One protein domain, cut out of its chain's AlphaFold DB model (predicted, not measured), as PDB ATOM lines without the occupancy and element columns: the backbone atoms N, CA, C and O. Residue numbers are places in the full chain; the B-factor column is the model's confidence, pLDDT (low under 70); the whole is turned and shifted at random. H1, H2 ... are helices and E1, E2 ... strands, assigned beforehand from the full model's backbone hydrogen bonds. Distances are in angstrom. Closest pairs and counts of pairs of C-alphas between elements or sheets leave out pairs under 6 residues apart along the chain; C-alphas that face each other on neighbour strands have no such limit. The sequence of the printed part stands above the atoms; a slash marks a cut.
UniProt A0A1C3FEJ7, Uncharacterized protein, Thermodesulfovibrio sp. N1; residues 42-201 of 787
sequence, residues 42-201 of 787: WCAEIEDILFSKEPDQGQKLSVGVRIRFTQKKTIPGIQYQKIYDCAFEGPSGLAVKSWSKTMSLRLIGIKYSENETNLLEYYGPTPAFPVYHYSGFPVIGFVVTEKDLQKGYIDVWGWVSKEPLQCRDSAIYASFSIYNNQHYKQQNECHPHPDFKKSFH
ATOM      1  N   TRP A  42     -40.799 -14.108 -18.691       87.06
ATOM      2  CA  TRP A  42     -39.785 -15.146 -18.564       87.06
ATOM      3  C   TRP A  42     -40.450 -16.443 -18.129       87.06
ATOM      4  O   TRP A  42     -41.419 -16.411 -17.379       87.06
ATOM      5  N   CYS A  43     -39.939 -17.575 -18.600       85.88
ATOM      6  CA  CYS A  43     -40.307 -18.900 -18.106       85.88
ATOM      7  C   CYS A  43     -39.115 -19.473 -17.332       85.88
ATOM      8  O   CYS A  43     -37.996 -19.422 -17.849       85.88
ATOM      9  N   ALA A  44     -39.348 -19.955 -16.109       88.44
ATOM     10  CA  ALA A  44     -38.364 -20.645 -15.280       88.44
ATOM     11  C   ALA A  44     -38.668 -22.144 -15.212       88.44
ATOM     12  O   ALA A  44     -39.773 -22.531 -14.842       88.44
ATOM     13  N   GLU A  45     -37.686 -22.980 -15.522       89.25
ATOM     14  CA  GLU A  45     -37.807 -24.438 -15.440       89.25
ATOM     15  C   GLU A  45     -36.552 -25.046 -14.812       89.25
ATOM     16  O   GLU A  45     -35.459 -24.484 -14.923       89.25
ATOM     17  N   ILE A  46     -36.695 -26.186 -14.133       90.50
ATOM     18  CA  ILE A  46     -35.537 -26.938 -13.647       90.50
ATOM     19  C   ILE A  46     -34.835 -27.550 -14.862       90.50
ATOM     20  O   ILE A  46     -35.422 -28.354 -15.580       90.50
ATOM     21  N   GLU A  47     -33.581 -27.166 -15.078       91.69
ATOM     22  CA  GLU A  47     -32.751 -27.677 -16.169       91.69
ATOM     23  C   GLU A  47     -31.985 -28.931 -15.750       91.69
ATOM     24  O   GLU A  47     -31.917 -29.892 -16.512       91.69
ATOM     25  N   ASP A  48     -31.401 -28.926 -14.547       94.31
ATOM     26  CA  ASP A  48     -30.625 -30.059 -14.047       94.31
ATOM     27  C   ASP A  48     -30.534 -30.089 -12.512       94.31
ATOM     28  O   ASP A  48     -30.699 -29.077 -11.828       94.31
ATOM     29  N   ILE A  49     -30.208 -31.261 -11.969       94.81
ATOM     30  CA  ILE A  49     -29.786 -31.450 -10.579       94.81
ATOM     31  C   ILE A  49     -28.264 -31.603 -10.565       94.81
ATOM     32  O   ILE A  49     -27.706 -32.527 -11.153       94.81
ATOM     33  N   LEU A  50     -27.576 -30.691  -9.894       95.88
ATOM     34  CA  LEU A  50     -26.122 -30.605  -9.869       95.88
ATOM     35  C   LEU A  50     -25.548 -31.395  -8.690       95.88
ATOM     36  O   LEU A  50     -26.124 -31.405  -7.601       95.88
ATOM     37  N   PHE A  51     -24.378 -31.997  -8.887       95.56
ATOM     38  CA  PHE A  51     -23.598 -32.629  -7.823       95.56
ATOM     39  C   PHE A  51     -22.267 -31.901  -7.673       95.56
ATOM     40  O   PHE A  51     -21.631 -31.561  -8.667       95.56
ATOM     41  N   SER A  52     -21.852 -31.631  -6.434       89.50
ATOM     42  CA  SER A  52     -20.572 -30.943  -6.180       89.50
ATOM     43  C   SER A  52     -19.352 -31.791  -6.567       89.50
ATOM     44  O   SER A  52     -18.282 -31.248  -6.838       89.50
ATOM     45  N   LYS A  53     -19.522 -33.116  -6.583       90.75
ATOM     46  CA  LYS A  53     -18.566 -34.143  -7.011       90.75
ATOM     47  C   LYS A  53     -19.343 -35.305  -7.630       90.75
ATOM     48  O   LYS A  53     -20.560 -35.382  -7.448       90.75
ATOM     49  N   GLU A  54     -18.655 -36.202  -8.332       90.56
ATOM     50  CA  GLU A  54     -19.272 -37.464  -8.748       90.56
ATOM     51  C   GLU A  54     -19.845 -38.198  -7.519       90.56
ATOM     52  O   GLU A  54     -19.195 -38.222  -6.470       90.56
ATOM     53  N   PRO A  55     -21.079 -38.728  -7.589       90.75
ATOM     54  CA  PRO A  55     -21.663 -39.463  -6.476       90.75
ATOM     55  C   PRO A  55     -20.836 -40.717  -6.170       90.75
ATOM     56  O   PRO A  55     -20.818 -41.642  -6.972       90.75
ATOM     57  N   ASP A  56     -20.196 -40.772  -5.003       89.38
ATOM     58  CA  ASP A  56     -19.406 -41.923  -4.549       89.38
ATOM     59  C   ASP A  56     -20.117 -42.651  -3.402       89.38
ATOM     60  O   ASP A  56     -20.669 -42.025  -2.488       89.38
ATOM     61  N   GLN A  57     -20.072 -43.987  -3.409       87.75
ATOM     62  CA  GLN A  57     -20.577 -44.786  -2.290       87.75
ATOM     63  C   GLN A  57     -19.887 -44.389  -0.973       87.75
ATOM     64  O   GLN A  57     -18.677 -44.180  -0.914       87.75
ATOM     65  N   GLY A  58     -20.655 -44.331   0.118       83.31
ATOM     66  CA  GLY A  58     -20.127 -44.071   1.459       83.31
ATOM     67  C   GLY A  58     -19.817 -42.600   1.746       83.31
ATOM     68  O   GLY A  58     -19.452 -42.274   2.875       83.31
ATOM     69  N   GLN A  59     -20.026 -41.696   0.785       89.88
ATOM     70  CA  GLN A  59     -19.936 -40.251   0.993       89.88
ATOM     71  C   GLN A  59     -21.326 -39.610   1.072       89.88
ATOM     72  O   GLN A  59     -22.300 -40.116   0.508       89.88
ATOM     73  N   LYS A  60     -21.432 -38.479   1.780       92.50
ATOM     74  CA  LYS A  60     -22.634 -37.639   1.728       92.50
ATOM     75  C   LYS A  60     -22.673 -36.886   0.401       92.50
ATOM     76  O   LYS A  60     -21.681 -36.278   0.007       92.50
ATOM     77  N   LEU A  61     -23.824 -36.893  -0.262       95.00
ATOM     78  CA  LEU A  61     -24.004 -36.228  -1.547       95.00
ATOM     79  C   LEU A  61     -24.439 -34.782  -1.336       95.00
ATOM     80  O   LEU A  61     -25.504 -34.546  -0.771       95.00
ATOM     81  N   SER A  62     -23.644 -33.827  -1.817       95.50
ATOM     82  CA  SER A  62     -24.046 -32.420  -1.884       95.50
ATOM     83  C   SER A  62     -24.680 -32.112  -3.241       95.50
ATOM     84  O   SER A  62     -24.082 -32.367  -4.292       95.50
ATOM     85  N   VAL A  63     -25.904 -31.588  -3.182       95.31
ATOM     86  CA  VAL A  63     -26.835 -31.411  -4.293       95.31
ATOM     87  C   VAL A  63     -27.157 -29.927  -4.479       95.31
ATOM     88  O   VAL A  63     -27.370 -29.184  -3.513       95.31
ATOM     89  N   GLY A  64     -27.215 -29.509  -5.739       95.19
ATOM     90  CA  GLY A  64     -27.760 -28.232  -6.186       95.19
ATOM     91  C   GLY A  64     -28.787 -28.433  -7.298       95.19
ATOM     92  O   GLY A  64     -28.972 -29.540  -7.798       95.19
ATOM     93  N   VAL A  65     -29.463 -27.365  -7.698       94.81
ATOM     94  CA  VAL A  65     -30.439 -27.370  -8.792       94.81
ATOM     95  C   VAL A  65     -30.163 -26.185  -9.698       94.81
ATOM     96  O   VAL A  65     -30.055 -25.055  -9.220       94.81
ATOM     97  N   ARG A  66     -30.068 -26.443 -11.002       95.38
ATOM     98  CA  ARG A  66     -29.998 -25.404 -12.025       95.38
ATOM     99  C   ARG A  66     -31.396 -25.087 -12.521       95.38
ATOM    100  O   ARG A  66     -32.122 -25.981 -12.950       95.38
ATOM    101  N   ILE A  67     -31.752 -23.812 -12.485       93.44
ATOM    102  CA  ILE A  67     -33.024 -23.305 -12.993       93.44
ATOM    103  C   ILE A  67     -32.718 -22.412 -14.183       93.44
ATOM    104  O   ILE A  67     -31.984 -21.433 -14.044       93.44
ATOM    105  N   ARG A  68     -33.265 -22.761 -15.345       93.56
ATOM    106  CA  ARG A  68     -33.079 -22.042 -16.604       93.56
ATOM    107  C   ARG A  68     -34.183 -21.018 -16.798       93.56
ATOM    108  O   ARG A  68     -35.352 -21.294 -16.543       93.56
ATOM    109  N   PHE A  69     -33.806 -19.853 -17.314       92.25
ATOM    110  CA  PHE A  69     -34.712 -18.761 -17.636       92.25
ATOM    111  C   PHE A  69     -34.756 -18.526 -19.144       92.25
ATOM    112  O   PHE A  69     -33.735 -18.269 -19.778       92.25
ATOM    113  N   THR A  70     -35.956 -18.569 -19.723       88.56
ATOM    114  CA  THR A  70     -36.168 -18.307 -21.152       88.56
ATOM    115  C   THR A  70     -37.075 -17.098 -21.346       88.56
ATOM    116  O   THR A  70     -38.231 -17.111 -20.915       88.56
ATOM    117  N   GLN A  71     -36.578 -16.067 -22.031       87.12
ATOM    118  CA  GLN A  71     -37.360 -14.880 -22.379       87.12
ATOM    119  C   GLN A  71     -38.436 -15.224 -23.425       87.12
ATOM    120  O   GLN A  71     -38.160 -15.870 -24.438       87.12
ATOM    121  N   LYS A  72     -39.669 -14.761 -23.211       81.81
ATOM    122  CA  LYS A  72     -40.802 -14.889 -24.138       81.81
ATOM    123  C   LYS A  72     -41.225 -13.485 -24.595       81.81
ATOM    124  O   LYS A  72     -41.520 -12.624 -23.769       81.81
ATOM    125  N   LYS A  73     -41.217 -13.239 -25.913       62.97
ATOM    126  CA  LYS A  73     -41.385 -11.897 -26.515       62.97
ATOM    127  C   LYS A  73     -42.839 -11.450 -26.766       62.97
ATOM    128  O   LYS A  73     -43.035 -10.318 -27.189       62.97
ATOM    129  N   THR A  74     -43.853 -12.267 -26.487       56.72
ATOM    130  CA  THR A  74     -45.262 -11.916 -26.755       56.72
ATOM    131  C   THR A  74     -46.216 -12.662 -25.829       56.72
ATOM    132  O   THR A  74     -46.114 -13.880 -25.732       56.72
ATOM    133  N   ILE A  75     -47.205 -11.959 -25.256       56.03
ATOM    134  CA  ILE A  75     -48.566 -12.510 -25.116       56.03
ATOM    135  C   ILE A  75     -49.616 -11.411 -25.398       56.03
ATOM    136  O   ILE A  75     -50.113 -10.783 -24.466       56.03
ATOM    137  N   PRO A  76     -49.995 -11.161 -26.664       39.97
ATOM    138  CA  PRO A  76     -51.232 -10.471 -26.991       39.97
ATOM    139  C   PRO A  76     -52.322 -11.497 -27.354       39.97
ATOM    140  O   PRO A  76     -52.250 -12.140 -28.396       39.97
ATOM    141  N   GLY A  77     -53.344 -11.626 -26.500       50.00
ATOM    142  CA  GLY A  77     -54.688 -12.054 -26.921       50.00
ATOM    143  C   GLY A  77     -55.006 -13.551 -27.061       50.00
ATOM    144  O   GLY A  77     -55.723 -13.896 -27.995       50.00
ATOM    145  N   ILE A  78     -54.577 -14.439 -26.152       46.78
ATOM    146  CA  ILE A  78     -55.065 -15.837 -26.143       46.78
ATOM    147  C   ILE A  78     -55.746 -16.176 -24.814       46.78
ATOM    148  O   ILE A  78     -55.196 -15.971 -23.733       46.78
ATOM    149  N   GLN A  79     -56.984 -16.660 -24.944       40.88
ATOM    150  CA  GLN A  79     -57.896 -17.075 -23.886       40.88
ATOM    151  C   GLN A  79     -57.310 -18.175 -22.986       40.88
ATOM    152  O   GLN A  79     -56.555 -19.044 -23.411       40.88
ATOM    153  N   TYR A  80     -57.719 -18.104 -21.722       49.84
ATOM    154  CA  TYR A  80     -57.400 -18.982 -20.606       49.84
ATOM    155  C   TYR A  80     -57.560 -20.480 -20.915       49.84
ATOM    156  O   TYR A  80     -58.682 -20.972 -20.957       49.84
ATOM    157  N   GLN A  81     -56.446 -21.214 -21.002       42.12
ATOM    158  CA  GLN A  81     -56.286 -22.566 -20.440       42.12
ATOM    159  C   GLN A  81     -54.804 -22.983 -20.525       42.12
ATOM    160  O   GLN A  81     -54.264 -23.161 -21.611       42.12
ATOM    161  N   LYS A  82     -54.150 -23.119 -19.359       41.56
ATOM    162  CA  LYS A  82     -52.724 -23.469 -19.159       41.56
ATOM    163  C   LYS A  82     -51.699 -22.450 -19.687       41.56
ATOM    164  O   LYS A  82     -50.873 -22.750 -20.543       41.56
ATOM    165  N   ILE A  83     -51.660 -21.264 -19.076       45.59
ATOM    166  CA  ILE A  83     -50.362 -20.587 -18.925       45.59
ATOM    167  C   ILE A  83     -49.569 -21.457 -17.942       45.59
ATOM    168  O   ILE A  83     -49.975 -21.595 -16.795       45.59
ATOM    169  N   TYR A  84     -48.527 -22.122 -18.439       52.38
ATOM    170  CA  TYR A  84     -47.644 -23.014 -17.684       52.38
ATOM    171  C   TYR A  84     -47.171 -22.363 -16.370       52.38
ATOM    172  O   TYR A  84     -46.811 -21.184 -16.381       52.38
ATOM    173  N   ASP A  85     -47.083 -23.140 -15.281       58.22
ATOM    174  CA  ASP A  85     -46.612 -22.731 -13.937       58.22
ATOM    175  C   ASP A  85     -45.188 -22.115 -13.906       58.22
ATOM    176  O   ASP A  85     -44.683 -21.727 -12.854       58.22
ATOM    177  N   CYS A  86     -44.534 -21.988 -15.065       68.12
ATOM    178  CA  CYS A  86     -43.199 -21.435 -15.238       68.12
ATOM    179  C   CYS A  86     -43.143 -19.921 -15.515       68.12
ATOM    180  O   CYS A  86     -42.057 -19.350 -15.428       68.12
ATOM    181  N   ALA A  87     -44.240 -19.257 -15.914       79.06
ATOM    182  CA  ALA A  87     -44.176 -17.892 -16.461       79.06
ATOM    183  C   ALA A  87     -44.264 -16.771 -15.398       79.06
ATOM    184  O   ALA A  87     -45.139 -16.784 -14.534       79.06
ATOM    185  N   PHE A  88     -43.413 -15.742 -15.501       83.38
ATOM    186  CA  PHE A  88     -43.437 -14.543 -14.651       83.38
ATOM    187  C   PHE A  88     -43.036 -13.267 -15.408       83.38
ATOM    188  O   PHE A  88     -42.314 -13.308 -16.403       83.38
ATOM    189  N   GLU A  89     -43.519 -12.116 -14.936       83.69
ATOM    190  CA  GLU A  89     -43.164 -10.798 -15.478       83.69
ATOM    191  C   GLU A  89     -41.748 -10.406 -15.020       83.69
ATOM    192  O   GLU A  89     -41.462 -10.367 -13.820       83.69
ATOM    193  N   GLY A  90     -40.857 -10.157 -15.982       80.81
ATOM    194  CA  GLY A  90     -39.496  -9.679 -15.748       80.81
ATOM    195  C   GLY A  90     -39.358  -8.173 -15.986       80.81
ATOM    196  O   GLY A  90     -40.341  -7.506 -16.308       80.81
ATOM    197  N   PRO A  91     -38.146  -7.617 -15.844       81.88
ATOM    198  CA  PRO A  91     -37.925  -6.188 -16.035       81.88
ATOM    199  C   PRO A  91     -38.239  -5.779 -17.486       81.88
ATOM    200  O   PRO A  91     -37.694  -6.344 -18.435       81.88
ATOM    201  N   SER A  92     -39.139  -4.805 -17.664       66.69
ATOM    202  CA  SER A  92     -39.375  -4.107 -18.932       66.69
ATOM    203  C   SER A  92     -38.345  -2.982 -19.068       66.69
ATOM    204  O   SER A  92     -38.036  -2.296 -18.098       66.69
ATOM    205  N   GLY A  93     -37.734  -2.854 -20.246       61.03
ATOM    206  CA  GLY A  93     -36.480  -2.120 -20.440       61.03
ATOM    207  C   GLY A  93     -36.382  -0.715 -19.816       61.03
ATOM    208  O   GLY A  93     -37.315   0.077 -19.869       61.03
ATOM    209  N   LEU A  94     -35.162  -0.437 -19.335       53.78
ATOM    210  CA  LEU A  94     -34.545   0.842 -18.947       53.78
ATOM    211  C   LEU A  94     -35.133   1.570 -17.716       53.78
ATOM    212  O   LEU A  94     -36.093   2.324 -17.805       53.78
ATOM    213  N   ALA A  95     -34.394   1.437 -16.602       54.31
ATOM    214  CA  ALA A  95     -34.390   2.265 -15.381       54.31
ATOM    215  C   ALA A  95     -35.089   1.737 -14.108       54.31
ATOM    216  O   ALA A  95     -35.300   2.509 -13.172       54.31
ATOM    217  N   VAL A  96     -35.327   0.428 -13.972       57.81
ATOM    218  CA  VAL A  96     -35.629  -0.159 -12.651       57.81
ATOM    219  C   VAL A  96     -34.314  -0.560 -11.975       57.81
ATOM    220  O   VAL A  96     -33.745  -1.598 -12.279       57.81
ATOM    221  N   LYS A  97     -33.804   0.273 -11.055       58.03
ATOM    222  CA  LYS A  97     -32.488   0.085 -10.399       58.03
ATOM    223  C   LYS A  97     -32.359  -1.166  -9.505       58.03
ATOM    224  O   LYS A  97     -31.267  -1.423  -9.007       58.03
ATOM    225  N   SER A  98     -33.419  -1.949  -9.302       73.50
ATOM    226  CA  SER A  98     -33.362  -3.201  -8.532       73.50
ATOM    227  C   SER A  98     -34.588  -4.086  -8.795       73.50
ATOM    228  O   SER A  98     -35.578  -4.007  -8.065       73.50
ATOM    229  N   TRP A  99     -34.555  -4.926  -9.835       86.00
ATOM    230  CA  TRP A  99     -35.564  -5.977 -10.026       86.00
ATOM    231  C   TRP A  99     -35.123  -7.274  -9.338       86.00
ATOM    232  O   TRP A  99     -33.988  -7.730  -9.510       86.00
ATOM    233  N   SER A 100     -36.028  -7.878  -8.567       88.25
ATOM    234  CA  SER A 100     -35.844  -9.218  -8.014       88.25
ATOM    235  C   SER A 100     -37.179  -9.944  -7.857       88.25
ATOM    236  O   SER A 100     -38.227  -9.310  -7.706       88.25
ATOM    237  N   LYS A 101     -37.146 -11.276  -7.895       88.75
ATOM    238  CA  LYS A 101     -38.320 -12.138  -7.745       88.75
ATOM    239  C   LYS A 101     -37.993 -13.313  -6.837       88.75
ATOM    240  O   LYS A 101     -37.024 -14.027  -7.074       88.75
ATOM    241  N   THR A 102     -38.822 -13.537  -5.824       87.31
ATOM    242  CA  THR A 102     -38.694 -14.709  -4.953       87.31
ATOM    243  C   THR A 102     -39.342 -15.926  -5.602       87.31
ATOM    244  O   THR A 102     -40.470 -15.861  -6.095       87.31
ATOM    245  N   MET A 103     -38.630 -17.045  -5.583       89.62
ATOM    246  CA  MET A 103     -39.081 -18.344  -6.075       89.62
ATOM    247  C   MET A 103     -38.853 -19.409  -5.005       89.62
ATOM    248  O   MET A 103     -38.113 -19.182  -4.046       89.62
ATOM    249  N   SER A 104     -39.508 -20.560  -5.153       88.38
ATOM    250  CA  SER A 104     -39.415 -21.663  -4.200       88.38
ATOM    251  C   SER A 104     -38.982 -22.962  -4.868       88.38
ATOM    252  O   SER A 104     -39.361 -23.250  -6.005       88.38
ATOM    253  N   LEU A 105     -38.175 -23.740  -4.152       89.38
ATOM    254  CA  LEU A 105     -37.622 -25.003  -4.627       89.38
ATOM    255  C   LEU A 105     -37.688 -26.058  -3.523       89.38
ATOM    256  O   LEU A 105     -37.408 -25.776  -2.355       89.38
ATOM    257  N   ARG A 106     -38.038 -27.285  -3.906       87.56
ATOM    258  CA  ARG A 106     -38.122 -28.447  -3.018       87.56
ATOM    259  C   ARG A 106     -37.450 -29.656  -3.656       87.56
ATOM    260  O   ARG A 106     -37.723 -29.969  -4.812       87.56
ATOM    261  N   LEU A 107     -36.653 -30.389  -2.878       88.38
ATOM    262  CA  LEU A 107     -36.069 -31.673  -3.282       88.38
ATOM    263  C   LEU A 107     -36.675 -32.832  -2.482       88.38
ATOM    264  O   LEU A 107     -36.663 -32.818  -1.253       88.38
ATOM    265  N   ILE A 108     -37.176 -33.853  -3.178       82.69
ATOM    266  CA  ILE A 108     -37.808 -35.052  -2.598       82.69
ATOM    267  C   ILE A 108     -36.732 -36.113  -2.306       82.69
ATOM    268  O   ILE A 108     -36.783 -37.222  -2.833       82.69
ATOM    269  N   GLY A 109     -35.723 -35.754  -1.508       86.69
ATOM    270  CA  GLY A 109     -34.653 -36.666  -1.082       86.69
ATOM    271  C   GLY A 109     -33.927 -37.412  -2.217       86.69
ATOM    272  O   GLY A 109     -34.055 -37.091  -3.398       86.69
ATOM    273  N   ILE A 110     -33.153 -38.429  -1.848       91.25
ATOM    274  CA  ILE A 110     -32.566 -39.423  -2.751       91.25
ATOM    275  C   ILE A 110     -33.379 -40.706  -2.598       91.25
ATOM    276  O   ILE A 110     -33.316 -41.366  -1.561       91.25
ATOM    277  N   LYS A 111     -34.160 -41.060  -3.617       93.06
ATOM    278  CA  LYS A 111     -34.929 -42.303  -3.644       93.06
ATOM    279  C   LYS A 111     -34.058 -43.468  -4.085       93.06
ATOM    280  O   LYS A 111     -33.466 -43.409  -5.161       93.06
ATOM    281  N   TYR A 112     -34.056 -44.528  -3.282       87.56
ATOM    282  CA  TYR A 112     -33.459 -45.819  -3.630       87.56
ATOM    283  C   TYR A 112     -34.499 -46.841  -4.108       87.56
ATOM    284  O   TYR A 112     -34.182 -47.750  -4.868       87.56
ATOM    285  N   SER A 113     -35.746 -46.705  -3.656       88.12
ATOM    286  CA  SER A 113     -36.903 -47.487  -4.105       88.12
ATOM    287  C   SER A 113     -38.184 -46.665  -3.916       88.12
ATOM    288  O   SER A 113     -38.128 -45.515  -3.473       88.12
ATOM    289  N   GLU A 114     -39.353 -47.225  -4.236       81.00
ATOM    290  CA  GLU A 114     -40.641 -46.551  -4.006       81.00
ATOM    291  C   GLU A 114     -40.866 -46.198  -2.528       81.00
ATOM    292  O   GLU A 114     -41.389 -45.122  -2.229       81.00
ATOM    293  N   ASN A 115     -40.390 -47.060  -1.622       87.81
ATOM    294  CA  ASN A 115     -40.615 -46.961  -0.177       87.81
ATOM    295  C   ASN A 115     -39.399 -46.445   0.603       87.81
ATOM    296  O   ASN A 115     -39.467 -46.306   1.821       87.81
ATOM    297  N   GLU A 116     -38.281 -46.170  -0.071       88.44
ATOM    298  CA  GLU A 116     -37.023 -45.838   0.594       88.44
ATOM    299  C   GLU A 116     -36.424 -44.543   0.046       88.44
ATOM    300  O   GLU A 116     -36.075 -44.441  -1.132       88.44
ATOM    301  N   THR A 117     -36.310 -43.537   0.919       90.62
ATOM    302  CA  THR A 117     -35.815 -42.197   0.582       90.62
ATOM    303  C   THR A 117     -34.818 -41.716   1.636       90.62
ATOM    304  O   THR A 117     -35.178 -41.534   2.796       90.62
ATOM    305  N   ASN A 118     -33.579 -41.452   1.227       90.75
ATOM    306  CA  ASN A 118     -32.584 -40.755   2.037       90.75
ATOM    307  C   ASN A 118     -32.847 -39.245   1.958       90.75
ATOM    308  O   ASN A 118     -32.778 -38.641   0.886       90.75
ATOM    309  N   LEU A 119     -33.230 -38.639   3.081       92.62
ATOM    310  CA  LEU A 119     -33.632 -37.233   3.130       92.62
ATOM    311  C   LEU A 119     -32.464 -36.296   2.790       92.62
ATOM    312  O   LEU A 119     -31.301 -36.606   3.041       92.62
ATOM    313  N   LEU A 120     -32.789 -35.130   2.233       91.44
ATOM    314  CA  LEU A 120     -31.830 -34.056   1.983       91.44
ATOM    315  C   LEU A 120     -32.007 -32.960   3.037       91.44
ATOM    316  O   LEU A 120     -33.111 -32.446   3.223       91.44
ATOM    317  N   GLU A 121     -30.920 -32.594   3.706       90.25
ATOM    318  CA  GLU A 121     -30.868 -31.522   4.700       90.25
ATOM    319  C   GLU A 121     -30.352 -30.239   4.047       90.25
ATOM    320  O   GLU A 121     -29.347 -30.261   3.332       90.25
ATOM    321  N   TYR A 122     -31.045 -29.121   4.276       90.50
ATOM    322  CA  TYR A 122     -30.624 -27.828   3.747       90.50
ATOM    323  C   TYR A 122     -29.597 -27.159   4.675       90.50
ATOM    324  O   TYR A 122     -29.879 -26.925   5.846       90.50
ATOM    325  N   TYR A 123     -28.423 -26.835   4.139       88.81
ATOM    326  CA  TYR A 123     -27.311 -26.142   4.799       88.81
ATOM    327  C   TYR A 123     -26.852 -24.884   4.032       88.81
ATOM    328  O   TYR A 123     -25.816 -24.305   4.353       88.81
ATOM    329  N   GLY A 124     -27.580 -24.495   2.979       84.69
ATOM    330  CA  GLY A 124     -27.249 -23.336   2.150       84.69
ATOM    331  C   GLY A 124     -27.447 -21.984   2.857       84.69
ATOM    332  O   GLY A 124     -27.764 -21.934   4.046       84.69
ATOM    333  N   PRO A 125     -27.257 -20.869   2.127       82.75
ATOM    334  CA  PRO A 125     -27.504 -19.521   2.640       82.75
ATOM    335  C   PRO A 125     -28.910 -19.364   3.230       82.75
ATOM    336  O   PRO A 125     -29.835 -20.057   2.817       82.75
ATOM    337  N   THR A 126     -29.090 -18.413   4.151       83.25
ATOM    338  CA  THR A 126     -30.406 -18.106   4.734       83.25
ATOM    339  C   THR A 126     -31.451 -17.894   3.626       83.25
ATOM    340  O   THR A 126     -31.293 -16.965   2.827       83.25
ATOM    341  N   PRO A 127     -32.507 -18.726   3.554       86.12
ATOM    342  CA  PRO A 127     -33.501 -18.630   2.489       86.12
ATOM    343  C   PRO A 127     -34.293 -17.322   2.535       86.12
ATOM    344  O   PRO A 127     -34.440 -16.700   3.586       86.12
ATOM    345  N   ALA A 128     -34.851 -16.925   1.390       83.94
ATOM    346  CA  ALA A 128     -35.616 -15.683   1.233       83.94
ATOM    347  C   ALA A 128     -36.892 -15.618   2.102       83.94
ATOM    348  O   ALA A 128     -37.432 -14.537   2.330       83.94
ATOM    349  N   PHE A 129     -37.374 -16.766   2.580       83.06
ATOM    350  CA  PHE A 129     -38.433 -16.908   3.582       83.06
ATOM    351  C   PHE A 129     -38.120 -18.108   4.497       83.06
ATOM    352  O   PHE A 129     -37.356 -18.983   4.085       83.06
ATOM    353  N   PRO A 130     -38.690 -18.189   5.718       81.69
ATOM    354  CA  PRO A 130     -38.436 -19.300   6.635       81.69
ATOM    355  C   PRO A 130     -38.690 -20.664   5.984       81.69
ATOM    356  O   PRO A 130     -39.743 -20.878   5.385       81.69
ATOM    357  N   VAL A 131     -37.734 -21.591   6.116       84.00
ATOM    358  CA  VAL A 131     -37.873 -22.959   5.594       84.00
ATOM    359  C   VAL A 131     -39.096 -23.609   6.230       84.00
ATOM    360  O   VAL A 131     -39.175 -23.731   7.452       84.00
ATOM    361  N   TYR A 132     -40.033 -24.059   5.403       83.25
ATOM    362  CA  TYR A 132     -41.170 -24.861   5.839       83.25
ATOM    363  C   TYR A 132     -41.138 -26.220   5.146       83.25
ATOM    364  O   TYR A 132     -40.493 -26.397   4.112       83.25
ATOM    365  N   HIS A 133     -41.815 -27.201   5.733       81.12
ATOM    366  CA  HIS A 133     -41.848 -28.557   5.198       81.12
ATOM    367  C   HIS A 133     -43.175 -28.802   4.491       81.12
ATOM    368  O   HIS A 133     -44.238 -28.509   5.033       81.12
ATOM    369  N   TYR A 134     -43.114 -29.381   3.296       78.12
ATOM    370  CA  TYR A 134     -44.289 -29.880   2.592       78.12
ATOM    371  C   TYR A 134     -44.074 -31.353   2.265       78.12
ATOM    372  O   TYR A 134     -43.075 -31.710   1.640       78.12
ATOM    373  N   SER A 135     -45.008 -32.212   2.686       78.50
ATOM    374  CA  SER A 135     -44.882 -33.677   2.567       78.50
ATOM    375  C   SER A 135     -43.569 -34.227   3.156       78.50
ATOM    376  O   SER A 135     -42.999 -35.172   2.626       78.50
ATOM    377  N   GLY A 136     -43.061 -33.609   4.230       79.19
ATOM    378  CA  GLY A 136     -41.821 -34.022   4.899       79.19
ATOM    379  C   GLY A 136     -40.517 -33.513   4.270       79.19
ATOM    380  O   GLY A 136     -39.454 -33.800   4.811       79.19
ATOM    381  N   PHE A 137     -40.567 -32.727   3.187       83.56
ATOM    382  CA  PHE A 137     -39.374 -32.197   2.510       83.56
ATOM    383  C   PHE A 137     -39.254 -30.672   2.662       83.56
ATOM    384  O   PHE A 137     -40.277 -29.983   2.569       83.56
ATOM    385  N   PRO A 138     -38.037 -30.131   2.866       83.19
ATOM    386  CA  PRO A 138     -37.831 -28.699   3.041       83.19
ATOM    387  C   PRO A 138     -38.084 -27.940   1.734       83.19
ATOM    388  O   PRO A 138     -37.538 -28.280   0.681       83.19
ATOM    389  N   VAL A 139     -38.901 -26.891   1.818       86.06
ATOM    390  CA  VAL A 139     -39.107 -25.900   0.760       86.06
ATOM    391  C   VAL A 139     -38.264 -24.679   1.088       86.06
ATOM    392  O   VAL A 139     -38.399 -24.100   2.168       86.06
ATOM    393  N   ILE A 140     -37.405 -24.278   0.155       89.75
ATOM    394  CA  ILE A 140     -36.550 -23.104   0.323       89.75
ATOM    395  C   ILE A 140     -36.983 -21.979  -0.605       89.75
ATOM    396  O   ILE A 140     -37.357 -22.219  -1.752       89.75
ATOM    397  N   GLY A 141     -36.887 -20.748  -0.110       89.75
ATOM    398  CA  GLY A 141     -37.023 -19.539  -0.911       89.75
ATOM    399  C   GLY A 141     -35.673 -19.046  -1.411       89.75
ATOM    400  O   GLY A 141     -34.728 -18.956  -0.630       89.75
ATOM    401  N   PHE A 142     -35.585 -18.660  -2.677       91.25
ATOM    402  CA  PHE A 142     -34.404 -18.000  -3.234       91.25
ATOM    403  C   PHE A 142     -34.815 -16.806  -4.101       91.25
ATOM    404  O   PHE A 142     -35.951 -16.720  -4.571       91.25
ATOM    405  N   VAL A 143     -33.898 -15.855  -4.268       91.19
ATOM    406  CA  VAL A 143     -34.145 -14.607  -4.996       91.19
ATOM    407  C   VAL A 143     -33.486 -14.686  -6.367       91.19
ATOM    408  O   VAL A 143     -32.286 -14.920  -6.460       91.19
ATOM    409  N   VAL A 144     -34.270 -14.461  -7.416       91.25
ATOM    410  CA  VAL A 144     -33.797 -14.290  -8.792       91.25
ATOM    411  C   VAL A 144     -33.634 -12.808  -9.068       91.25
ATOM    412  O   VAL A 144     -34.560 -12.028  -8.841       91.25
ATOM    413  N   THR A 145     -32.469 -12.416  -9.561       92.38
ATOM    414  CA  THR A 145     -32.145 -11.033  -9.916       92.38
ATOM    415  C   THR A 145     -32.140 -10.839 -11.429       92.38
ATOM    416  O   THR A 145     -32.104 -11.797 -12.201       92.38
ATOM    417  N   GLU A 146     -32.125  -9.586 -11.885       89.56
ATOM    418  CA  GLU A 146     -31.956  -9.278 -13.311       89.56
ATOM    419  C   GLU A 146     -30.665  -9.886 -13.891       89.56
ATOM    420  O   GLU A 146     -30.659 -10.365 -15.024       89.56
ATOM    421  N   LYS A 147     -29.591  -9.946 -13.091       89.94
ATOM    422  CA  LYS A 147     -28.320 -10.563 -13.490       89.94
ATOM    423  C   LYS A 147     -28.477 -12.057 -13.786       89.94
ATOM    424  O   LYS A 147     -27.857 -12.553 -14.723       89.94
ATOM    425  N   ASP A 148     -29.314 -12.761 -13.028       93.00
ATOM    426  CA  ASP A 148     -29.581 -14.189 -13.238       93.00
ATOM    427  C   ASP A 148     -30.409 -14.424 -14.509       93.00
ATOM    428  O   ASP A 148     -30.134 -15.355 -15.267       93.00
ATOM    429  N   LEU A 149     -31.366 -13.534 -14.805       91.25
ATOM    430  CA  LEU A 149     -32.124 -13.564 -16.062       91.25
ATOM    431  C   LEU A 149     -31.222 -13.321 -17.277       91.25
ATOM    432  O   LEU A 149     -31.309 -14.051 -18.261       91.25
ATOM    433  N   GLN A 150     -30.320 -12.336 -17.197       88.88
ATOM    434  CA  GLN A 150     -29.332 -12.058 -18.249       88.88
ATOM    435  C   GLN A 150     -28.348 -13.220 -18.437       88.88
ATOM    436  O   GLN A 150     -27.968 -13.531 -19.564       88.88
ATOM    437  N   LYS A 151     -27.959 -13.883 -17.339       93.44
ATOM    438  CA  LYS A 151     -27.139 -15.102 -17.352       93.44
ATOM    439  C   LYS A 151     -27.885 -16.299 -17.960       93.44
ATOM    440  O   LYS A 151     -27.247 -17.231 -18.444       93.44
ATOM    441  N   GLY A 152     -29.218 -16.275 -17.937       92.38
ATOM    442  CA  GLY A 152     -30.093 -17.320 -18.470       92.38
ATOM    443  C   GLY A 152     -30.304 -18.509 -17.529       92.38
ATOM    444  O   GLY A 152     -31.071 -19.406 -17.870       92.38
ATOM    445  N   TYR A 153     -29.662 -18.530 -16.355       95.69
ATOM    446  CA  TYR A 153     -29.867 -19.554 -15.329       95.69
ATOM    447  C   TYR A 153     -29.390 -19.100 -13.943       95.69
ATOM    448  O   TYR A 153     -28.540 -18.213 -13.819       95.69
ATOM    449  N   ILE A 154     -29.877 -19.779 -12.902       95.06
ATOM    450  CA  ILE A 154     -29.363 -19.704 -11.529       95.06
ATOM    451  C   ILE A 154     -29.088 -21.109 -10.983       95.06
ATOM    452  O   ILE A 154     -29.878 -22.027 -11.193       95.06
ATOM    453  N   ASP A 155     -27.970 -21.256 -10.270       95.69
ATOM    454  CA  ASP A 155     -27.621 -22.486  -9.559       95.69
ATOM    455  C   ASP A 155     -27.928 -22.291  -8.076       95.69
ATOM    456  O   ASP A 155     -27.282 -21.493  -7.393       95.69
ATOM    457  N   VAL A 156     -28.917 -23.021  -7.578       93.69
ATOM    458  CA  VAL A 156     -29.297 -23.001  -6.169       93.69
ATOM    459  C   VAL A 156     -28.625 -24.186  -5.490       93.69
ATOM    460  O   VAL A 156     -28.888 -25.333  -5.840       93.69
ATOM    461  N   TRP A 157     -27.744 -23.919  -4.529       93.25
ATOM    462  CA  TRP A 157     -27.013 -24.938  -3.775       93.25
ATOM    463  C   TRP A 157     -27.440 -24.966  -2.312       93.25
ATOM    464  O   TRP A 157     -27.960 -23.984  -1.781       93.25
ATOM    465  N   GLY A 158     -27.140 -26.083  -1.650       88.94
ATOM    466  CA  GLY A 158     -27.224 -26.172  -0.198       88.94
ATOM    467  C   GLY A 158     -27.965 -27.384   0.327       88.94
ATOM    468  O   GLY A 158     -28.441 -27.307   1.446       88.94
ATOM    469  N   TRP A 159     -28.087 -28.481  -0.423       94.19
ATOM    470  CA  TRP A 159     -28.644 -29.726   0.109       94.19
ATOM    471  C   TRP A 159     -27.565 -30.776   0.278       94.19
ATOM    472  O   TRP A 159     -26.714 -30.931  -0.593       94.19
ATOM    473  N   VAL A 160     -27.599 -31.505   1.388       94.38
ATOM    474  CA  VAL A 160     -26.719 -32.648   1.635       94.38
ATOM    475  C   VAL A 160     -27.548 -33.866   2.011       94.38
ATOM    476  O   VAL A 160     -28.544 -33.741   2.721       94.38
ATOM    477  N   SER A 161     -27.158 -35.049   1.545       94.25
ATOM    478  CA  SER A 161     -27.800 -36.286   1.988       94.25
ATOM    479  C   SER A 161     -27.624 -36.478   3.493       94.25
ATOM    480  O   SER A 161     -26.539 -36.284   4.056       94.25
ATOM    481  N   LYS A 162     -28.714 -36.860   4.161       91.44
ATOM    482  CA  LYS A 162     -28.721 -37.131   5.597       91.44
ATOM    483  C   LYS A 162     -27.798 -38.303   5.917       91.44
ATOM    484  O   LYS A 162     -26.948 -38.197   6.804       91.44
ATOM    485  N   GLU A 163     -27.902 -39.370   5.127       92.56
ATOM    486  CA  GLU A 163     -27.055 -40.561   5.206       92.56
ATOM    487  C   GLU A 163     -26.075 -40.647   4.019       92.56
ATOM    488  O   GLU A 163     -26.344 -40.067   2.958       92.56
ATOM    489  N   PRO A 164     -24.933 -41.348   4.160       92.06
ATOM    490  CA  PRO A 164     -24.038 -41.636   3.041       92.06
ATOM    491  C   PRO A 164     -24.717 -42.418   1.908       92.06
ATOM    492  O   PRO A 164     -25.618 -43.221   2.147       92.06
ATOM    493  N   LEU A 165     -24.266 -42.209   0.669       89.94
ATOM    494  CA  LEU A 165     -24.798 -42.907  -0.499       89.94
ATOM    495  C   LEU A 165     -24.540 -44.417  -0.444       89.94
ATOM    496  O   LEU A 165     -23.457 -44.873  -0.072       89.94
ATOM    497  N   GLN A 166     -25.522 -45.188  -0.903       89.06
ATOM    498  CA  GLN A 166     -25.418 -46.634  -1.084       89.06
ATOM    499  C   GLN A 166     -25.115 -46.966  -2.556       89.06
ATOM    500  O   GLN A 166     -25.559 -46.246  -3.445       89.06
ATOM    501  N   CYS A 167     -24.384 -48.054  -2.823       88.88
ATOM    502  CA  CYS A 167     -24.068 -48.526  -4.182       88.88
ATOM    503  C   CYS A 167     -25.295 -49.205  -4.814       88.88
ATOM    504  O   CYS A 167     -25.432 -50.427  -4.806       88.88
ATOM    505  N   ARG A 168     -26.247 -48.394  -5.280       91.31
ATOM    506  CA  ARG A 168     -27.417 -48.816  -6.060       91.31
ATOM    507  C   ARG A 168     -28.017 -47.637  -6.817       91.31
ATOM    508  O   ARG A 168     -27.767 -46.477  -6.476       91.31
ATOM    509  N   ASP A 169     -28.837 -47.951  -7.816       93.06
ATOM    510  CA  ASP A 169     -29.549 -46.950  -8.606       93.06
ATOM    511  C   ASP A 169     -30.358 -46.019  -7.708       93.06
ATOM    512  O   ASP A 169     -31.096 -46.444  -6.817       93.06
ATOM    513  N   SER A 170     -30.170 -44.724  -7.932       93.31
ATOM    514  CA  SER A 170     -30.720 -43.665  -7.104       93.31
ATOM    515  C   SER A 170     -31.364 -42.599  -7.982       93.31
ATOM    516  O   SER A 170     -30.943 -42.372  -9.118       93.31
ATOM    517  N   ALA A 171     -32.380 -41.912  -7.468       94.81
ATOM    518  CA  ALA A 171     -32.974 -40.768  -8.152       94.81
ATOM    519  C   ALA A 171     -33.301 -39.626  -7.188       94.81
ATOM    520  O   ALA A 171     -33.813 -39.863  -6.097       94.81
ATOM    521  N   ILE A 172     -33.060 -38.385  -7.607       92.56
ATOM    522  CA  ILE A 172     -33.541 -37.188  -6.903       92.56
ATOM    523  C   ILE A 172     -34.646 -36.560  -7.740       92.56
ATOM    524  O   ILE A 172     -34.519 -36.432  -8.961       92.56
ATOM    525  N   TYR A 173     -35.722 -36.162  -7.067       88.75
ATOM    526  CA  TYR A 173     -36.820 -35.430  -7.681       88.75
ATOM    527  C   TYR A 173     -36.822 -33.995  -7.169       88.75
ATOM    528  O   TYR A 173     -36.695 -33.761  -5.966       88.75
ATOM    529  N   ALA A 174     -36.998 -33.048  -8.080       87.25
ATOM    530  CA  ALA A 174     -37.115 -31.635  -7.771       87.25
ATOM    531  C   ALA A 174     -38.518 -31.141  -8.143       87.25
ATOM    532  O   ALA A 174     -39.103 -31.582  -9.132       87.25
ATOM    533  N   SER A 175     -39.061 -30.251  -7.318       83.50
ATOM    534  CA  SER A 175     -40.320 -29.554  -7.568       83.50
ATOM    535  C   SER A 175     -40.114 -28.061  -7.368       83.50
ATOM    536  O   SER A 175     -39.460 -27.643  -6.405       83.50
ATOM    537  N   PHE A 176     -40.638 -27.270  -8.295       83.19
ATOM    538  CA  PHE A 176     -40.357 -25.849  -8.426       83.19
ATOM    539  C   PHE A 176     -41.655 -25.046  -8.534       83.19
ATOM    540  O   PHE A 176     -42.590 -25.443  -9.219       83.19
ATOM    541  N   SER A 177     -41.722 -23.904  -7.847       79.00
ATOM    542  CA  SER A 177     -42.891 -23.024  -7.907       79.00
ATOM    543  C   SER A 177     -42.504 -21.553  -7.785       79.00
ATOM    544  O   SER A 177     -41.607 -21.178  -7.018       79.00
ATOM    545  N   ILE A 178     -43.208 -20.704  -8.535       75.56
ATOM    546  CA  ILE A 178     -42.977 -19.261  -8.610       75.56
ATOM    547  C   ILE A 178     -43.979 -18.528  -7.721       75.56
ATOM    548  O   ILE A 178     -45.189 -18.587  -7.935       75.56
ATOM    549  N   TYR A 179     -43.475 -17.757  -6.756       69.69
ATOM    550  CA  TYR A 179     -44.322 -16.969  -5.867       69.69
ATOM    551  C   TYR A 179     -44.806 -15.681  -6.553       69.69
ATOM    552  O   TYR A 179     -44.043 -14.741  -6.805       69.69
ATOM    553  N   ASN A 180     -46.109 -15.605  -6.836       62.81
ATOM    554  CA  ASN A 180     -46.778 -14.372  -7.246       62.81
ATOM    555  C   ASN A 180     -47.382 -13.688  -6.015       62.81
ATOM    556  O   ASN A 180     -48.090 -14.311  -5.236       62.81
ATOM    557  N   ASN A 181     -47.049 -12.412  -5.822       52.66
ATOM    558  CA  ASN A 181     -47.169 -11.666  -4.564       52.66
ATOM    559  C   ASN A 181     -48.621 -11.274  -4.188       52.66
ATOM    560  O   ASN A 181     -48.850 -10.183  -3.674       52.66
ATOM    561  N   GLN A 182     -49.620 -12.114  -4.475       47.34
ATOM    562  CA  GLN A 182     -51.011 -11.869  -4.094       47.34
ATOM    563  C   GLN A 182     -51.394 -12.689  -2.858       47.34
ATOM    564  O   GLN A 182     -51.069 -13.866  -2.740       47.34
ATOM    565  N   HIS A 183     -52.045 -12.003  -1.919       43.56
ATOM    566  CA  HIS A 183     -52.370 -12.436  -0.564       43.56
ATOM    567  C   HIS A 183     -52.800 -13.908  -0.423       43.56
ATOM    568  O   HIS A 183     -53.734 -14.383  -1.066       43.56
ATOM    569  N   TYR A 184     -52.135 -14.582   0.518       41.12
ATOM    570  CA  TYR A 184     -52.399 -15.928   1.022       41.12
ATOM    571  C   TYR A 184     -53.892 -16.180   1.330       41.12
ATOM    572  O   TYR A 184     -54.430 -15.667   2.311       41.12
ATOM    573  N   LYS A 185     -54.523 -17.086   0.576       41.50
ATOM    574  CA  LYS A 185     -55.472 -18.059   1.139       41.50
ATOM    575  C   LYS A 185     -54.803 -19.430   1.053       41.50
ATOM    576  O   LYS A 185     -54.521 -19.909  -0.038       41.50
ATOM    577  N   GLN A 186     -54.543 -20.042   2.207       46.38
ATOM    578  CA  GLN A 186     -53.856 -21.332   2.405       46.38
ATOM    579  C   GLN A 186     -54.554 -22.565   1.773       46.38
ATOM    580  O   GLN A 186     -54.229 -23.688   2.138       46.38
ATOM    581  N   GLN A 187     -55.502 -22.397   0.846       37.53
ATOM    582  CA  GLN A 187     -56.377 -23.476   0.363       37.53
ATOM    583  C   GLN A 187     -56.296 -23.788  -1.135       37.53
ATOM    584  O   GLN A 187     -57.025 -24.658  -1.591       37.53
ATOM    585  N   ASN A 188     -55.392 -23.173  -1.902       38.62
ATOM    586  CA  ASN A 188     -55.162 -23.636  -3.273       38.62
ATOM    587  C   ASN A 188     -54.023 -24.655  -3.293       38.62
ATOM    588  O   ASN A 188     -52.844 -24.320  -3.406       38.62
ATOM    589  N   GLU A 189     -54.445 -25.906  -3.137       40.16
ATOM    590  CA  GLU A 189     -53.723 -27.149  -3.378       40.16
ATOM    591  C   GLU A 189     -52.986 -27.104  -4.727       40.16
ATOM    592  O   GLU A 189     -53.496 -27.511  -5.767       40.16
ATOM    593  N   CYS A 190     -51.739 -26.633  -4.723       37.78
ATOM    594  CA  CYS A 190     -50.784 -27.048  -5.740       37.78
ATOM    595  C   CYS A 190     -50.388 -28.481  -5.388       37.78
ATOM    596  O   CYS A 190     -49.481 -28.683  -4.582       37.78
ATOM    597  N   HIS A 191     -51.101 -29.471  -5.930       38.91
ATOM    598  CA  HIS A 191     -50.609 -30.845  -6.005       38.91
ATOM    599  C   HIS A 191     -49.336 -30.829  -6.861       38.91
ATOM    600  O   HIS A 191     -49.433 -30.693  -8.081       38.91
ATOM    601  N   PRO A 192     -48.132 -30.919  -6.278       45.28
ATOM    602  CA  PRO A 192     -46.918 -30.752  -7.047       45.28
ATOM    603  C   PRO A 192     -46.565 -32.114  -7.633       45.28
ATOM    604  O   PRO A 192     -46.090 -33.003  -6.918       45.28
ATOM    605  N   HIS A 193     -46.807 -32.279  -8.932       51.56
ATOM    606  CA  HIS A 193     -46.120 -33.308  -9.699       51.56
ATOM    607  C   HIS A 193     -44.597 -33.080  -9.575       51.56
ATOM    608  O   HIS A 193     -44.152 -31.940  -9.458       51.56
ATOM    609  N   PRO A 194     -43.766 -34.136  -9.527       60.09
ATOM    610  CA  PRO A 194     -42.324 -33.965  -9.649       60.09
ATOM    611  C   PRO A 194     -42.009 -33.372 -11.028       60.09
ATOM    612  O   PRO A 194     -42.203 -34.043 -12.039       60.09
ATOM    613  N   ASP A 195     -41.529 -32.130 -11.056       65.06
ATOM    614  CA  ASP A 195     -41.253 -31.390 -12.295       65.06
ATOM    615  C   ASP A 195     -39.987 -31.902 -12.994       65.06
ATOM    616  O   ASP A 195     -39.844 -31.790 -14.210       65.06
ATOM    617  N   PHE A 196     -39.062 -32.490 -12.228       85.00
ATOM    618  CA  PHE A 196     -37.798 -32.996 -12.751       85.00
ATOM    619  C   PHE A 196     -37.284 -34.201 -11.953       85.00
ATOM    620  O   PHE A 196     -37.381 -34.235 -10.723       85.00
ATOM    621  N   LYS A 197     -36.698 -35.182 -12.650       91.19
ATOM    622  CA  LYS A 197     -36.057 -36.373 -12.070       91.19
ATOM    623  C   LYS A 197     -34.651 -36.524 -12.644       91.19
ATOM    624  O   LYS A 197     -34.503 -36.632 -13.857       91.19
ATOM    625  N   LYS A 198     -33.648 -36.658 -11.774       94.00
ATOM    626  CA  LYS A 198     -32.300 -37.096 -12.164       94.00
ATOM    627  C   LYS A 198     -31.988 -38.449 -11.550       94.00
ATOM    628  O   LYS A 198     -31.934 -38.565 -10.326       94.00
ATOM    629  N   SER A 199     -31.784 -39.450 -12.400       94.19
ATOM    630  CA  SER A 199     -31.257 -40.754 -11.991       94.19
ATOM    631  C   SER A 199     -29.730 -40.732 -12.015       94.19
ATOM    632  O   SER A 199     -29.134 -40.118 -12.900       94.19
ATOM    633  N   PHE A 200     -29.096 -41.410 -11.066       93.88
ATOM    634  CA  PHE A 200     -27.651 -41.603 -11.016       93.88
ATOM    635  C   PHE A 200     -27.320 -42.924 -10.318       93.88
ATOM    636  O   PHE A 200     -28.092 -43.422  -9.499       93.88
ATOM    637  N   HIS A 201     -26.151 -43.471 -10.631       91.62
ATOM    638  CA  HIS A 201     -25.590 -44.629  -9.950       91.62
ATOM    639  C   HIS A 201     -24.287 -44.189  -9.281       91.62
ATOM    640  O   HIS A 201     -23.402 -43.706  -9.992       91.62
TER     641      HIS A 201
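What this domain is: This is residues 42 to 201 of the 787 residues of an uncharacterized protein of Thermodesulfovibrio sp. N1 (UniProt A0A1C3FEJ7). Two antiparallel sheets of five strands lie one over the other, and the sheet E3 E1 E2 E8 E5 curls round one face of the other, E6 E7 E4 E9 E10, like part of a barrel. H1 sits near one end, on the turn from E7 to E8 between the sheets, while residues 74 to 83 and 182 to 189 stick out as loops. The printed part has 160 residues, with E1 to E7, H1, then E8 to E10 along the chain. It is mostly strand and compact, with a radius of gyration of the C-alphas of 17.1 A and an elongated outline of 52 by 33 by 28 A.

Where its parts are: Find C-alpha 42 at (-39.785, -15.146, -18.564); from there E1, residues 42 to 51, runs 26.1 A. E2, residues 62 to 72, covers 32.9 A, and E3 is residues 87 to 89. Look for C-alpha 100 at (-35.844, -9.218, -8.014), where E4, residues 100 to 111, begins its 33.4 A. Next come E5, residues 120 to 122, E6, residues 132 to 134, and E7, residues 137 to 145, 25.6 A long. H1, residues 146 to 151, leads to E8, residues 153 to 161, 24.2 A long, which bends by 51 degrees at residue 158. E9, residues 170 to 178, runs 27.4 A, and E10, residues 196 to 200, ends at C-alpha 200 (-27.651, -41.603, -11.016).

How they stand to each other: Start with the hairpin E1 and E2, where N 43 and O 70 are 2.9 A apart, within hydrogen-bond range. Within range too are N 88 of E3 and O 42 of E1, 2.8 A, N 65 of E2 and O 156 of E8, 2.8 A, and N 121 of E5 and O 160 of E8, 2.8 A. In the other sheet look at N 139 and O 132 in the hairpin E6 and E7, 2.8 A, N 103 of E4 and O 142 of E7, 2.9 A, N 104 of E4 and O 177 of E9, 2.9 A, and N 172 and O 198 in the hairpin E9 and E10, 2.9 A. Both sheets are strongly twisted. Between the sheets, the closest C-alphas of E1 and E9, Ile 46 and Phe 176, are 7.2 A apart; those of E4 and E5, Gly 109 and Leu 120, are 4.9 A apart. H1 is on the sheet E3 E1 E2 E8 E5 at a height of 5.3 A, over none of its strands, and only grazes the other; each of its O i to N i+4 pairs is within hydrogen-bond range.

The domain as a whole: The two C-alphas farthest apart, those of Gly 58 and Gly 77, are 55.0 A apart. The printed part has no cut. The links E2 to E3 and E9 to E10 are long, with 14 and 17 residues. Look for low pLDDT in both of these links, residues 73 to 86 and 179 to 195, and in residues 92 to 97 of the short link E3 to E4: these residues are under 70, and the mean of the printed part is 80.1.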